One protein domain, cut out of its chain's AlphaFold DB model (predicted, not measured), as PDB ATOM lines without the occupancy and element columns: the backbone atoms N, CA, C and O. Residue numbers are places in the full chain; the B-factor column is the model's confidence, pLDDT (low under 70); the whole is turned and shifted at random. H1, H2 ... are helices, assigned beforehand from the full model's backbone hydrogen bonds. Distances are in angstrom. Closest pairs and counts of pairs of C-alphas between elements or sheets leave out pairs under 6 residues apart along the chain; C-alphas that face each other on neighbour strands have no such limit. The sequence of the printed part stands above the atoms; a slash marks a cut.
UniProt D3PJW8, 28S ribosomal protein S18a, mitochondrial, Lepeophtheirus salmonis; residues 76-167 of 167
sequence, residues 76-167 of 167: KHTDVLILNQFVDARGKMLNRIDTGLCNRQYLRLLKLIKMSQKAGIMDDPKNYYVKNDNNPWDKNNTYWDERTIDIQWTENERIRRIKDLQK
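This is residues 76 to 167 of the 167 residues of the protein "28S ribosomal protein S18a, mitochondrial" of Lepeophtheirus salmonis (UniProt D3PJW8). A small body is built round one helix, H3, with H1 crossing one side of its later half and the short H2 near its first turns; from this body a straight helical arm, H5, sticks out with residues 154 to 167, of which 154 to 165 belong to H5. Beyond the other end of H3 a long loop swings out to the short H4, and the chain then folds back past H3 to reach H5. The printed part has 92 residues with five named helices, in the order H1 H2 H3 H4 H5, and no named strand; its class is all helix. The whole is loose, with a radius of gyration of the C-alphas of 15.9 A, and elongated, spanning 52 by 34 by 22 A.

H3, residues 103 to 118, touches H1, residues 80 to 86, with residues 109 to 116 alone. Their closest C-alphas, of Leu 83 and Ile 113, are 6.4 A apart, and they run opposite ways at a steep tilt of 51 degrees. H2, residues 96 to 99, is close to H3 but not clearly touching: the closest C-alphas, of Arg 96 and Tyr 106, are 6.4 A apart. H4, residues 136 to 139, and H5, residues 151 to 165, are apart from each other and from H1, H2 and H3. In H3 and H5 every O i to N i+4 pair is within hydrogen-bond range; in H1 1 of 3 is, beside 3 of 4 O i to N i+3 pairs, and H2 and H4 are too short for an O i to N i+4 pair.

H3 is 22.6 A long from C-alpha 103 at (42.732, -5.635, -30.816) to C-alpha 118. H5 is 21.3 A long and ends with C-alpha 165 at (52.316, 7.339, -10.410). H1, 10.1 A long, begins with C-alpha 80 at (24.642, -15.606, -29.833). H2 measures 5.2 A and H4 6.4 A.

The C-alphas of Pro 125 and Lys 167, the two farthest apart, are 51.8 A from each other. The links H3 to H4 and H4 to H5 are long, and the printed part has no cut. The mean pLDDT of the printed part is 86.6; residues 130 to 134 are under 70.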
ATOM      1  N   LYS A  76      27.693 -10.854 -23.461       92.94
ATOM      2  CA  LYS A  76      27.920 -12.152 -22.839       92.94
ATOM      3  C   LYS A  76      28.162 -13.257 -23.857       92.94
ATOM      4  O   LYS A  76      27.965 -13.085 -25.058       92.94
ATOM      5  N   HIS A  77      28.605 -14.418 -23.371       93.50
ATOM      6  CA  HIS A  77      28.796 -15.594 -24.226       93.50
ATOM      7  C   HIS A  77      27.459 -16.213 -24.658       93.50
ATOM      8  O   HIS A  77      27.405 -16.921 -25.653       93.50
ATOM      9  N   THR A  78      26.379 -15.899 -23.941       94.12
ATOM     10  CA  THR A  78      25.005 -16.292 -24.266       94.12
ATOM     11  C   THR A  78      24.395 -15.481 -25.410       94.12
ATOM     12  O   THR A  78      23.404 -15.909 -25.997       94.12
ATOM     13  N   ASP A  79      24.966 -14.320 -25.749       94.25
ATOM     14  CA  ASP A  79      24.388 -13.377 -26.714       94.25
ATOM     15  C   ASP A  79      24.723 -13.776 -28.160       94.25
ATOM     16  O   ASP A  79      25.359 -13.041 -28.925       94.25
ATOM     17  N   VAL A  80      24.283 -14.971 -28.556       93.69
ATOM     18  CA  VAL A  80      24.642 -15.606 -29.833       93.69
ATOM     19  C   VAL A  80      24.240 -14.763 -31.043       93.69
ATOM     20  O   VAL A  80      24.944 -14.762 -32.049       93.69
ATOM     21  N   LEU A  81      23.175 -13.962 -30.952       90.88
ATOM     22  CA  LEU A  81      22.746 -13.071 -32.041       90.88
ATOM     23  C   LEU A  81      23.774 -11.985 -32.380       90.88
ATOM     24  O   LEU A  81      23.857 -11.555 -33.534       90.88
ATOM     25  N   ILE A  82      24.554 -11.541 -31.393       91.06
ATOM     26  CA  ILE A  82      25.651 -10.592 -31.589       91.06
ATOM     27  C   ILE A  82      26.896 -11.353 -32.054       91.06
ATOM     28  O   ILE A  82      27.531 -10.955 -33.031       91.06
ATOM     29  N   LEU A  83      27.224 -12.474 -31.403       92.44
ATOM     30  CA  LEU A  83      28.424 -13.258 -31.715       92.44
ATOM     31  C   LEU A  83      28.404 -13.825 -33.145       92.44
ATOM     32  O   LEU A  83      29.403 -13.697 -33.857       92.44
ATOM     33  N   ASN A  84      27.257 -14.329 -33.615       91.25
ATOM     34  CA  ASN A  84      27.077 -14.859 -34.974       91.25
ATOM     35  C   ASN A  84      27.320 -13.825 -36.082       91.25
ATOM     36  O   ASN A  84      27.469 -14.184 -37.247       91.25
ATOM     37  N   GLN A  85      27.372 -12.530 -35.768       89.12
ATOM     38  CA  GLN A  85      27.705 -11.505 -36.760       89.12
ATOM     39  C   GLN A  85      29.191 -11.525 -37.139       89.12
ATOM     40  O   GLN A  85      29.544 -11.090 -38.233       89.12
ATOM     41  N   PHE A  86      30.049 -12.051 -36.260       91.19
ATOM     42  CA  PHE A  86      31.505 -12.090 -36.425       91.19
ATOM     43  C   PHE A  86      32.039 -13.486 -36.764       91.19
ATOM     44  O   PHE A  86      33.256 -13.693 -36.780       91.19
ATOM     45  N   VAL A  87      31.146 -14.439 -37.016       90.88
ATOM     46  CA  VAL A  87      31.465 -15.847 -37.246       90.88
ATOM     47  C   VAL A  87      31.061 -16.232 -38.669       90.88
ATOM     48  O   VAL A  87      30.049 -15.776 -39.194       90.88
ATOM     49  N   ASP A  88      31.900 -17.037 -39.313       88.38
ATOM     50  CA  ASP A  88      31.636 -17.625 -40.625       88.38
ATOM     51  C   ASP A  88      30.627 -18.783 -40.512       88.38
ATOM     52  O   ASP A  88      30.473 -19.380 -39.449       88.38
ATOM     53  N   ALA A  89      30.020 -19.201 -41.622       84.88
ATOM     54  CA  ALA A  89      29.077 -20.327 -41.671       84.88
ATOM     55  C   ALA A  89      29.658 -21.650 -41.127       84.88
ATOM     56  O   ALA A  89      28.933 -22.593 -40.833       84.88
ATOM     57  N   ARG A  90      30.986 -21.737 -41.011       84.88
ATOM     58  CA  ARG A  90      31.709 -22.899 -40.488       84.88
ATOM     59  C   ARG A  90      31.951 -22.855 -38.975       84.88
ATOM     60  O   ARG A  90      32.597 -23.769 -38.481       84.88
ATOM     61  N   GLY A  91      31.545 -21.795 -38.275       86.75
ATOM     62  CA  GLY A  91      31.813 -21.615 -36.842       86.75
ATOM     63  C   GLY A  91      33.154 -20.940 -36.517       86.75
ATOM     64  O   GLY A  91      33.503 -20.761 -35.354       86.75
ATOM     65  N   LYS A  92      33.935 -20.510 -37.517       90.38
ATOM     66  CA  LYS A  92      35.205 -19.804 -37.278       90.38
ATOM     67  C   LYS A  92      34.989 -18.296 -37.165       90.38
ATOM     68  O   LYS A  92      34.326 -17.711 -38.015       90.38
ATOM     69  N   MET A  93      35.629 -17.647 -36.192       92.19
ATOM     70  CA  MET A  93      35.649 -16.183 -36.126       92.19
ATOM     71  C   MET A  93      36.345 -15.577 -37.362       92.19
ATOM     72  O   MET A  93      37.414 -16.041 -37.773       92.19
ATOM     73  N   LEU A  94      35.748 -14.528 -37.933       91.44
ATOM     74  CA  LEU A  94      36.319 -13.732 -39.025       91.44
ATOM     75  C   LEU A  94      37.626 -13.052 -38.591       91.44
ATOM     76  O   LEU A  94      37.833 -12.797 -37.407       91.44
ATOM     77  N   ASN A  95      38.516 -12.714 -39.531       91.06
ATOM     78  CA  ASN A  95      39.794 -12.093 -39.168       91.06
ATOM     79  C   ASN A  95      39.609 -10.655 -38.655       91.06
ATOM     80  O   ASN A  95      38.674  -9.939 -39.021       91.06
ATOM     81  N   ARG A  96      40.573 -10.181 -37.859       88.50
ATOM     82  CA  ARG A  96      40.563  -8.815 -37.304       88.50
ATOM     83  C   ARG A  96      40.538  -7.725 -38.378       88.50
ATOM     84  O   ARG A  96      39.848  -6.729 -38.213       88.50
ATOM     85  N   ILE A  97      41.304  -7.917 -39.453       85.88
ATOM     86  CA  ILE A  97      41.402  -6.947 -40.555       85.88
ATOM     87  C   ILE A  97      40.054  -6.820 -41.263       85.88
ATOM     88  O   ILE A  97      39.622  -5.710 -41.549       85.88
ATOM     89  N   ASP A  98      39.381  -7.948 -41.477       84.44
ATOM     90  CA  ASP A  98      38.079  -7.978 -42.135       84.44
ATOM     91  C   ASP A  98      37.026  -7.316 -41.227       84.44
ATOM     92  O   ASP A  98      36.319  -6.401 -41.634       84.44
ATOM     93  N   THR A  99      36.967  -7.701 -39.953       85.25
ATOM     94  CA  THR A  99      35.967  -7.177 -39.003       85.25
ATOM     95  C   THR A  99      36.159  -5.705 -38.614       85.25
ATOM     96  O   THR A  99      35.228  -5.085 -38.102       85.25
ATOM     97  N   GLY A 100      37.351  -5.133 -38.815       83.38
ATOM     98  CA  GLY A 100      37.652  -3.746 -38.445       83.38
ATOM     99  C   GLY A 100      37.643  -3.490 -36.933       83.38
ATOM    100  O   GLY A 100      37.464  -2.355 -36.497       83.38
ATOM    101  N   LEU A 101      37.801  -4.534 -36.116       87.69
ATOM    102  CA  LEU A 101      37.762  -4.449 -34.655       87.69
ATOM    103  C   LEU A 101      39.098  -3.999 -34.057       87.69
ATOM    104  O   LEU A 101      40.180  -4.338 -34.551       87.69
ATOM    105  N   CYS A 102      39.031  -3.316 -32.911       87.44
ATOM    106  CA  CYS A 102      40.227  -3.044 -32.122       87.44
ATOM    107  C   CYS A 102      40.790  -4.357 -31.560       87.44
ATOM    108  O   CYS A 102      40.061  -5.329 -31.351       87.44
ATOM    109  N   ASN A 103      42.095  -4.399 -31.279       88.25
ATOM    110  CA  ASN A 103      42.732  -5.635 -30.816       88.25
ATOM    111  C   ASN A 103      42.094  -6.176 -29.522       88.25
ATOM    112  O   ASN A 103      41.860  -7.376 -29.392       88.25
ATOM    113  N   ARG A 104      41.744  -5.280 -28.592       87.56
ATOM    114  CA  ARG A 104      41.082  -5.641 -27.334       87.56
ATOM    115  C   ARG A 104      39.729  -6.311 -27.580       87.56
ATOM    116  O   ARG A 104      39.487  -7.395 -27.060       87.56
ATOM    117  N   GLN A 105      38.862  -5.689 -28.380       90.00
ATOM    118  CA  GLN A 105      37.527  -6.220 -28.657       90.00
ATOM    119  C   GLN A 105      37.570  -7.494 -29.489       90.00
ATOM    120  O   GLN A 105      36.800  -8.407 -29.222       90.00
ATOM    121  N   TYR A 106      38.500  -7.591 -30.439       91.81
ATOM    122  CA  TYR A 106      38.707  -8.815 -31.204       91.81
ATOM    123  C   TYR A 106      39.047  -9.996 -30.287       91.81
ATOM    124  O   TYR A 106      38.405 -11.040 -30.354       91.81
ATOM    125  N   LEU A 107      40.010  -9.824 -29.374       91.25
ATOM    126  CA  LEU A 107      40.380 -10.868 -28.413       91.25
ATOM    127  C   LEU A 107      39.246 -11.189 -27.433       91.25
ATOM    128  O   LEU A 107      39.066 -12.349 -27.065       91.25
ATOM    129  N   ARG A 108      38.477 -10.178 -27.020       91.94
ATOM    130  CA  ARG A 108      37.307 -10.360 -26.158       91.94
ATOM    131  C   ARG A 108      36.219 -11.184 -26.852       91.94
ATOM    132  O   ARG A 108      35.790 -12.191 -26.298       91.94
ATOM    133  N   LEU A 109      35.834 -10.816 -28.073       93.00
ATOM    134  CA  LEU A 109      34.869 -11.566 -28.885       93.00
ATOM    135  C   LEU A 109      35.361 -12.983 -29.178       93.00
ATOM    136  O   LEU A 109      34.585 -13.923 -29.068       93.00
ATOM    137  N   LEU A 110      36.656 -13.164 -29.451       92.75
ATOM    138  CA  LEU A 110      37.242 -14.490 -29.642       92.75
ATOM    139  C   LEU A 110      37.060 -15.383 -28.408       92.75
ATOM    140  O   LEU A 110      36.777 -16.570 -28.549       92.75
ATOM    141  N   LYS A 111      37.233 -14.840 -27.196       92.25
ATOM    142  CA  LYS A 111      36.979 -15.583 -25.952       92.25
ATOM    143  C   LYS A 111      35.494 -15.921 -25.808       92.25
ATOM    144  O   LYS A 111      35.185 -17.075 -25.539       92.25
ATOM    145  N   LEU A 112      34.607 -14.953 -26.040       93.62
ATOM    146  CA  LEU A 112      33.154 -15.137 -25.958       93.62
ATOM    147  C   LEU A 112      32.644 -16.203 -26.933       93.62
ATOM    148  O   LEU A 112      31.895 -17.080 -26.531       93.62
ATOM    149  N   ILE A 113      33.111 -16.178 -28.182       94.06
ATOM    150  CA  ILE A 113      32.796 -17.180 -29.212       94.06
ATOM    151  C   ILE A 113      33.237 -18.575 -28.761       94.06
ATOM    152  O   ILE A 113      32.438 -19.507 -28.760       94.06
ATOM    153  N   LYS A 114      34.484 -18.705 -28.286       91.44
ATOM    154  CA  LYS A 114      35.013 -19.978 -27.771       91.44
ATOM    155  C   LYS A 114      34.214 -20.502 -26.582       91.44
ATOM    156  O   LYS A 114      34.007 -21.706 -26.481       91.44
ATOM    157  N   MET A 115      33.818 -19.617 -25.669       92.19
ATOM    158  CA  MET A 115      32.955 -19.960 -24.537       92.19
ATOM    159  C   MET A 115      31.592 -20.427 -25.053       92.19
ATOM    160  O   MET A 115      31.181 -21.533 -24.745       92.19
ATOM    161  N   SER A 116      30.946 -19.659 -25.930       93.56
ATOM    162  CA  SER A 116      29.632 -19.988 -26.490       93.56
ATOM    163  C   SER A 116      29.589 -21.334 -27.217       93.56
ATOM    164  O   SER A 116      28.600 -22.055 -27.105       93.56
ATOM    165  N   GLN A 117      30.641 -21.683 -27.960       91.38
ATOM    166  CA  GLN A 117      30.716 -22.954 -28.690       91.38
ATOM    167  C   GLN A 117      30.980 -24.126 -27.756       91.38
ATOM    168  O   GLN A 117      30.342 -25.164 -27.869       91.38
ATOM    169  N   LYS A 118      31.865 -23.947 -26.772       88.12
ATOM    170  CA  LYS A 118      32.079 -24.957 -25.729       88.12
ATOM    171  C   LYS A 118      30.865 -25.123 -24.808       88.12
ATOM    172  O   LYS A 118      30.703 -26.189 -24.232       88.12
ATOM    173  N   ALA A 119      30.037 -24.089 -24.666       90.38
ATOM    174  CA  ALA A 119      28.755 -24.152 -23.965       90.38
ATOM    175  C   ALA A 119      27.710 -24.987 -24.724       90.38
ATOM    176  O   ALA A 119      26.683 -25.333 -24.153       90.38
ATOM    177  N   GLY A 120      27.923 -25.227 -26.025       88.94
ATOM    178  CA  GLY A 120      26.923 -25.811 -26.918       88.94
ATOM    179  C   GLY A 120      25.776 -24.861 -27.293       88.94
ATOM    180  O   GLY A 120      24.752 -25.328 -27.773       88.94
ATOM    181  N   ILE A 121      25.913 -23.545 -27.069       92.00
ATOM    182  CA  ILE A 121      24.857 -22.555 -27.378       92.00
ATOM    183  C   ILE A 121      24.987 -22.042 -28.824       92.00
ATOM    184  O   ILE A 121      23.997 -21.658 -29.441       92.00
ATOM    185  N   MET A 122      26.206 -22.022 -29.375       90.94
ATOM    186  CA  MET A 122      26.480 -21.566 -30.742       90.94
ATOM    187  C   MET A 122      27.097 -22.685 -31.577       90.94
ATOM    188  O   MET A 122      28.003 -23.375 -31.111       90.94
ATOM    189  N   ASP A 123      26.643 -22.806 -32.824       85.31
ATOM    190  CA  ASP A 123      27.092 -23.846 -33.743       85.31
ATOM    191  C   ASP A 123      28.592 -23.724 -34.081       85.31
ATOM    192  O   ASP A 123      29.121 -22.650 -34.396       85.31
ATOM    193  N   ASP A 124      29.286 -24.860 -34.060       85.31
ATOM    194  CA  ASP A 124      30.666 -25.014 -34.529       85.31
ATOM    195  C   ASP A 124      30.793 -26.327 -35.314       85.31
ATOM    196  O   ASP A 124      31.361 -27.299 -34.823       85.31
ATOM    197  N   PRO A 125      30.258 -26.408 -36.547       80.00
ATOM    198  CA  PRO A 125      30.181 -27.667 -37.294       80.00
ATOM    199  C   PRO A 125      31.552 -28.278 -37.610       80.00
ATOM    200  O   PRO A 125      31.643 -29.446 -37.980       80.00
ATOM    201  N   LYS A 126      32.625 -27.488 -37.519       79.50
ATOM    202  CA  LYS A 126      33.997 -27.946 -37.750       79.50
ATOM    203  C   LYS A 126      34.798 -28.124 -36.467       79.50
ATOM    204  O   LYS A 126      35.986 -28.423 -36.579       79.50
ATOM    205  N   ASN A 127      34.182 -27.937 -35.297       77.19
ATOM    206  CA  ASN A 127      34.841 -27.990 -33.996       77.19
ATOM    207  C   ASN A 127      36.176 -27.224 -34.008       77.19
ATOM    208  O   ASN A 127      37.223 -27.746 -33.631       77.19
ATOM    209  N   TYR A 128      36.168 -25.978 -34.498       74.50
ATOM    210  CA  TYR A 128      37.371 -25.143 -34.508       74.50
ATOM    211  C   TYR A 128      37.894 -24.869 -33.097       74.50
ATOM    212  O   TYR A 128      39.099 -24.662 -32.913       74.50
ATOM    213  N   TYR A 129      36.990 -24.806 -32.120       73.62
ATOM    214  CA  TYR A 129      37.317 -24.411 -30.754       73.62
ATOM    215  C   TYR A 129      36.820 -25.384 -29.686       73.62
ATOM    216  O   TYR A 129      37.332 -25.357 -28.555       73.62
ATOM    217  N   VAL A 130      35.854 -26.233 -30.035       67.94
ATOM    218  CA  VAL A 130      35.508 -27.428 -29.263       67.94
ATOM    219  C   VAL A 130      36.684 -28.401 -29.378       67.94
ATOM    220  O   VAL A 130      37.227 -28.612 -30.460       67.94
ATOM    221  N   LYS A 131      37.175 -28.900 -28.241       63.19
ATOM    222  CA  LYS A 131      38.365 -29.759 -28.215       63.19
ATOM    223  C   LYS A 131      38.058 -31.086 -28.914       63.19
ATOM    224  O   LYS A 131      36.966 -31.611 -28.754       63.19
ATOM    225  N   ASN A 132      39.053 -31.652 -29.598       59.53
ATOM    226  CA  ASN A 132      39.090 -33.091 -29.867       59.53
ATOM    227  C   ASN A 132      38.825 -33.829 -28.547       59.53
ATOM    228  O   ASN A 132      39.450 -33.469 -27.546       59.53
ATOM    229  N   ASP A 133      37.942 -34.829 -28.560       60.59
ATOM    230  CA  ASP A 133      37.383 -35.575 -27.413       60.59
ATOM    231  C   ASP A 133      38.408 -36.381 -26.582       60.59
ATOM    232  O   ASP A 133      38.092 -37.413 -25.990       60.59
ATOM    233  N   ASN A 134      39.663 -35.939 -26.541       69.44
ATOM    234  CA  ASN A 134      40.782 -36.619 -25.910       69.44
ATOM    235  C   ASN A 134      40.624 -36.708 -24.389       69.44
ATOM    236  O   ASN A 134      41.181 -37.626 -23.793       69.44
ATOM    237  N   ASN A 135      39.884 -35.785 -23.754       78.31
ATOM    238  CA  ASN A 135      39.631 -35.856 -22.318       78.31
ATOM    239  C   ASN A 135      38.160 -36.171 -22.013       78.31
ATOM    240  O   ASN A 135      37.271 -35.503 -22.547       78.31
ATOM    241  N   PRO A 136      37.878 -37.095 -21.077       78.94
ATOM    242  CA  PRO A 136      36.511 -37.472 -20.715       78.94
ATOM    243  C   PRO A 136      35.621 -36.307 -20.258       78.94
ATOM    244  O   PRO A 136      34.426 -36.304 -20.533       78.94
ATOM    245  N   TRP A 137      36.195 -35.307 -19.583       78.75
ATOM    246  CA  TRP A 137      35.454 -34.162 -19.040       78.75
ATOM    247  C   TRP A 137      35.119 -33.083 -20.073       78.75
ATOM    248  O   TRP A 137      34.340 -32.185 -19.765       78.75
ATOM    249  N   ASP A 138      35.668 -33.149 -21.290       76.44
ATOM    250  CA  ASP A 138      35.366 -32.168 -22.340       76.44
ATOM    251  C   ASP A 138      33.926 -32.318 -22.881       76.44
ATOM    252  O   ASP A 138      33.407 -31.392 -23.497       76.44
ATOM    253  N   LYS A 139      33.258 -33.446 -22.589       77.88
ATOM    254  CA  LYS A 139      31.844 -33.715 -22.913       77.88
ATOM    255  C   LYS A 139      30.855 -33.074 -21.939       77.88
ATOM    256  O   LYS A 139      29.653 -33.087 -22.190       77.88
ATOM    257  N   ASN A 140      31.338 -32.577 -20.804       84.94
ATOM    258  CA  ASN A 140      30.472 -32.056 -19.761       84.94
ATOM    259  C   ASN A 140      30.007 -30.637 -20.103       84.94
ATOM    260  O   ASN A 140      30.769 -29.824 -20.633       84.94
ATOM    261  N   ASN A 141      28.769 -30.319 -19.718       87.06
ATOM    262  CA  ASN A 141      28.232 -28.967 -19.843       87.06
ATOM    263  C   ASN A 141      29.153 -27.977 -19.123       87.06
ATOM    264  O   ASN A 141      29.473 -28.148 -17.946       87.06
ATOM    265  N   THR A 142      29.572 -26.939 -19.841       86.44
ATOM    266  CA  THR A 142      30.462 -25.904 -19.318       86.44
ATOM    267  C   THR A 142      29.787 -24.545 -19.455       86.44
ATOM    268  O   THR A 142      29.218 -24.237 -20.499       86.44
ATOM    269  N   TYR A 143      29.875 -23.725 -18.408       86.50
ATOM    270  CA  TYR A 143      29.365 -22.355 -18.376       86.50
ATOM    271  C   TYR A 143      30.446 -21.424 -17.823       86.50
ATOM    272  O   TYR A 143      31.322 -21.862 -17.072       86.50
ATOM    273  N   TRP A 144      30.402 -20.144 -18.196       89.50
ATOM    274  CA  TRP A 144      31.422 -19.161 -17.817       89.50
ATOM    275  C   TRP A 144      30.812 -17.934 -17.155       89.50
ATOM    276  O   TRP A 144      29.762 -17.457 -17.571       89.50
ATOM    277  N   ASP A 145      31.529 -17.384 -16.175       89.12
ATOM    278  CA  ASP A 145      31.274 -16.040 -15.658       89.12
ATOM    279  C   ASP A 145      32.012 -15.010 -16.523       89.12
ATOM    280  O   ASP A 145      33.249 -14.994 -16.596       89.12
ATOM    281  N   GLU A 146      31.268 -14.126 -17.186       81.00
ATOM    282  CA  GLU A 146      31.825 -13.148 -18.122       81.00
ATOM    283  C   GLU A 146      32.660 -12.063 -17.447       81.00
ATOM    284  O   GLU A 146      33.514 -11.446 -18.094       81.00
ATOM    285  N   ARG A 147      32.487 -11.868 -16.134       83.06
ATOM    286  CA  ARG A 147      33.319 -10.951 -15.340       83.06
ATOM    287  C   ARG A 147      34.798 -11.312 -15.437       83.06
ATOM    288  O   ARG A 147      35.662 -10.443 -15.335       83.06
ATOM    289  N   THR A 148      35.098 -12.585 -15.695       83.56
ATOM    290  CA  THR A 148      36.471 -13.090 -15.755       83.56
ATOM    291  C   THR A 148      37.213 -12.777 -17.058       83.56
ATOM    292  O   THR A 148      38.441 -12.865 -17.116       83.56
ATOM    293  N   ILE A 149      36.505 -12.355 -18.110       84.81
ATOM    294  CA  ILE A 149      37.056 -12.239 -19.470       84.81
ATOM    295  C   ILE A 149      38.150 -11.164 -19.568       84.81
ATOM    296  O   ILE A 149      39.169 -11.371 -20.247       84.81
ATOM    297  N   ASP A 150      37.949 -10.048 -18.863       83.56
ATOM    298  CA  ASP A 150      38.792  -8.849 -18.910       83.56
ATOM    299  C   ASP A 150      39.744  -8.728 -17.702       83.56
ATOM    300  O   ASP A 150      40.462  -7.730 -17.603       83.56
ATOM    301  N   ILE A 151      39.819  -9.732 -16.813       86.25
ATOM    302  CA  ILE A 151      40.664  -9.689 -15.599       86.25
ATOM    303  C   ILE A 151      42.116  -9.349 -15.943       86.25
ATOM    304  O   ILE A 151      42.672  -8.393 -15.412       86.25
ATOM    305  N   GLN A 152      42.720 -10.083 -16.882       81.88
ATOM    306  CA  GLN A 152      44.117  -9.861 -17.278       81.88
ATOM    307  C   GLN A 152      44.355  -8.450 -17.825       81.88
ATOM    308  O   GLN A 152      45.398  -7.851 -17.584       81.88
ATOM    309  N   TRP A 153      43.396  -7.912 -18.584       84.06
ATOM    310  CA  TRP A 153      43.515  -6.564 -19.132       84.06
ATOM    311  C   TRP A 153      43.418  -5.514 -18.023       84.06
ATOM    312  O   TRP A 153      44.239  -4.603 -17.974       84.06
ATOM    313  N   THR A 154      42.464  -5.693 -17.109       87.12
ATOM    314  CA  THR A 154      42.244  -4.809 -15.959       87.12
ATOM    315  C   THR A 154      43.468  -4.775 -15.045       87.12
ATOM    316  O   THR A 154      43.893  -3.697 -14.637       87.12
ATOM    317  N   GLU A 155      44.090  -5.929 -14.789       89.56
ATOM    318  CA  GLU A 155      45.307  -6.004 -13.978       89.56
ATOM    319  C   GLU A 155      46.501  -5.329 -14.666       89.56
ATOM    320  O   GLU A 155      47.223  -4.554 -14.043       89.56
ATOM    321  N   ASN A 156      46.675  -5.535 -15.973       89.44
ATOM    322  CA  ASN A 156      47.734  -4.861 -16.727       89.44
ATOM    323  C   ASN A 156      47.571  -3.333 -16.725       89.44
ATOM    324  O   ASN A 156      48.558  -2.612 -16.593       89.44
ATOM    325  N   GLU A 157      46.342  -2.831 -16.856       89.00
ATOM    326  CA  GLU A 157      46.040  -1.400 -16.734       89.00
ATOM    327  C   GLU A 157      46.317  -0.873 -15.325       89.00
ATOM    328  O   GLU A 157      46.922   0.188 -15.175       89.00
ATOM    329  N   ARG A 158      45.945  -1.630 -14.285       92.81
ATOM    330  CA  ARG A 158      46.259  -1.294 -12.890       92.81
ATOM    331  C   ARG A 158      47.767  -1.148 -12.686       92.81
ATOM    332  O   ARG A 158      48.215  -0.133 -12.160       92.81
ATOM    333  N   ILE A 159      48.549  -2.120 -13.159       94.56
ATOM    334  CA  ILE A 159      50.016  -2.108 -13.071       94.56
ATOM    335  C   ILE A 159      50.608  -0.906 -13.819       94.56
ATOM    336  O   ILE A 159      51.534  -0.276 -13.312       94.56
ATOM    337  N   ARG A 160      50.088  -0.563 -15.006       92.75
ATOM    338  CA  ARG A 160      50.536   0.621 -15.763       92.75
ATOM    339  C   ARG A 160      50.313   1.908 -14.977       92.75
ATOM    340  O   ARG A 160      51.262   2.657 -14.793       92.75
ATOM    341  N   ARG A 161      49.109   2.105 -14.432       94.88
ATOM    342  CA  ARG A 161      48.783   3.289 -13.622       94.88
ATOM    343  C   ARG A 161      49.681   3.421 -12.394       94.88
ATOM    344  O   ARG A 161      50.134   4.517 -12.100       94.88
ATOM    345  N   ILE A 162      49.965   2.316 -11.700       95.62
ATOM    346  CA  ILE A 162      50.893   2.319 -10.556       95.62
ATOM    347  C   ILE A 162      52.289   2.778 -10.996       95.62
ATOM    348  O   ILE A 162      52.887   3.613 -10.327       95.62
ATOM    349  N   LYS A 163      52.792   2.275 -12.131       94.94
ATOM    350  CA  LYS A 163      54.096   2.687 -12.677       94.94
ATOM    351  C   LYS A 163      54.131   4.160 -13.075       94.94
ATOM    352  O   LYS A 163      55.162   4.795 -12.892       94.94
ATOM    353  N   ASP A 164      53.038   4.684 -13.620       95.06
ATOM    354  CA  ASP A 164      52.946   6.091 -14.018       95.06
ATOM    355  C   ASP A 164      52.901   7.029 -12.802       95.06
ATOM    356  O   ASP A 164      53.458   8.114 -12.869       95.06
ATOM    357  N   LEU A 165      52.307   6.598 -11.681       94.56
ATOM    358  CA  LEU A 165      52.316   7.339 -10.410       94.56
ATOM    359  C   LEU A 165      53.668   7.295  -9.677       94.56
ATOM    360  O   LEU A 165      53.906   8.104  -8.787       94.56
ATOM    361  N   GLN A 166      54.519   6.316  -9.996       88.75
ATOM    362  CA  GLN A 166      55.860   6.156  -9.419       88.75
ATOM    363  C   GLN A 166      56.948   6.921 -10.195       88.75
ATOM    364  O   GLN A 166      58.112   6.867  -9.798       88.75
ATOM    365  N   LYS A 167      56.588   7.583 -11.300       70.62
ATOM    366  CA  LYS A 167      57.455   8.483 -12.073       70.62
ATOM    367  C   LYS A 167      57.246   9.928 -11.651       70.62
ATOM    368  O   LYS A 167      58.251  10.665 -11.708       70.62
TER     369      LYS A 167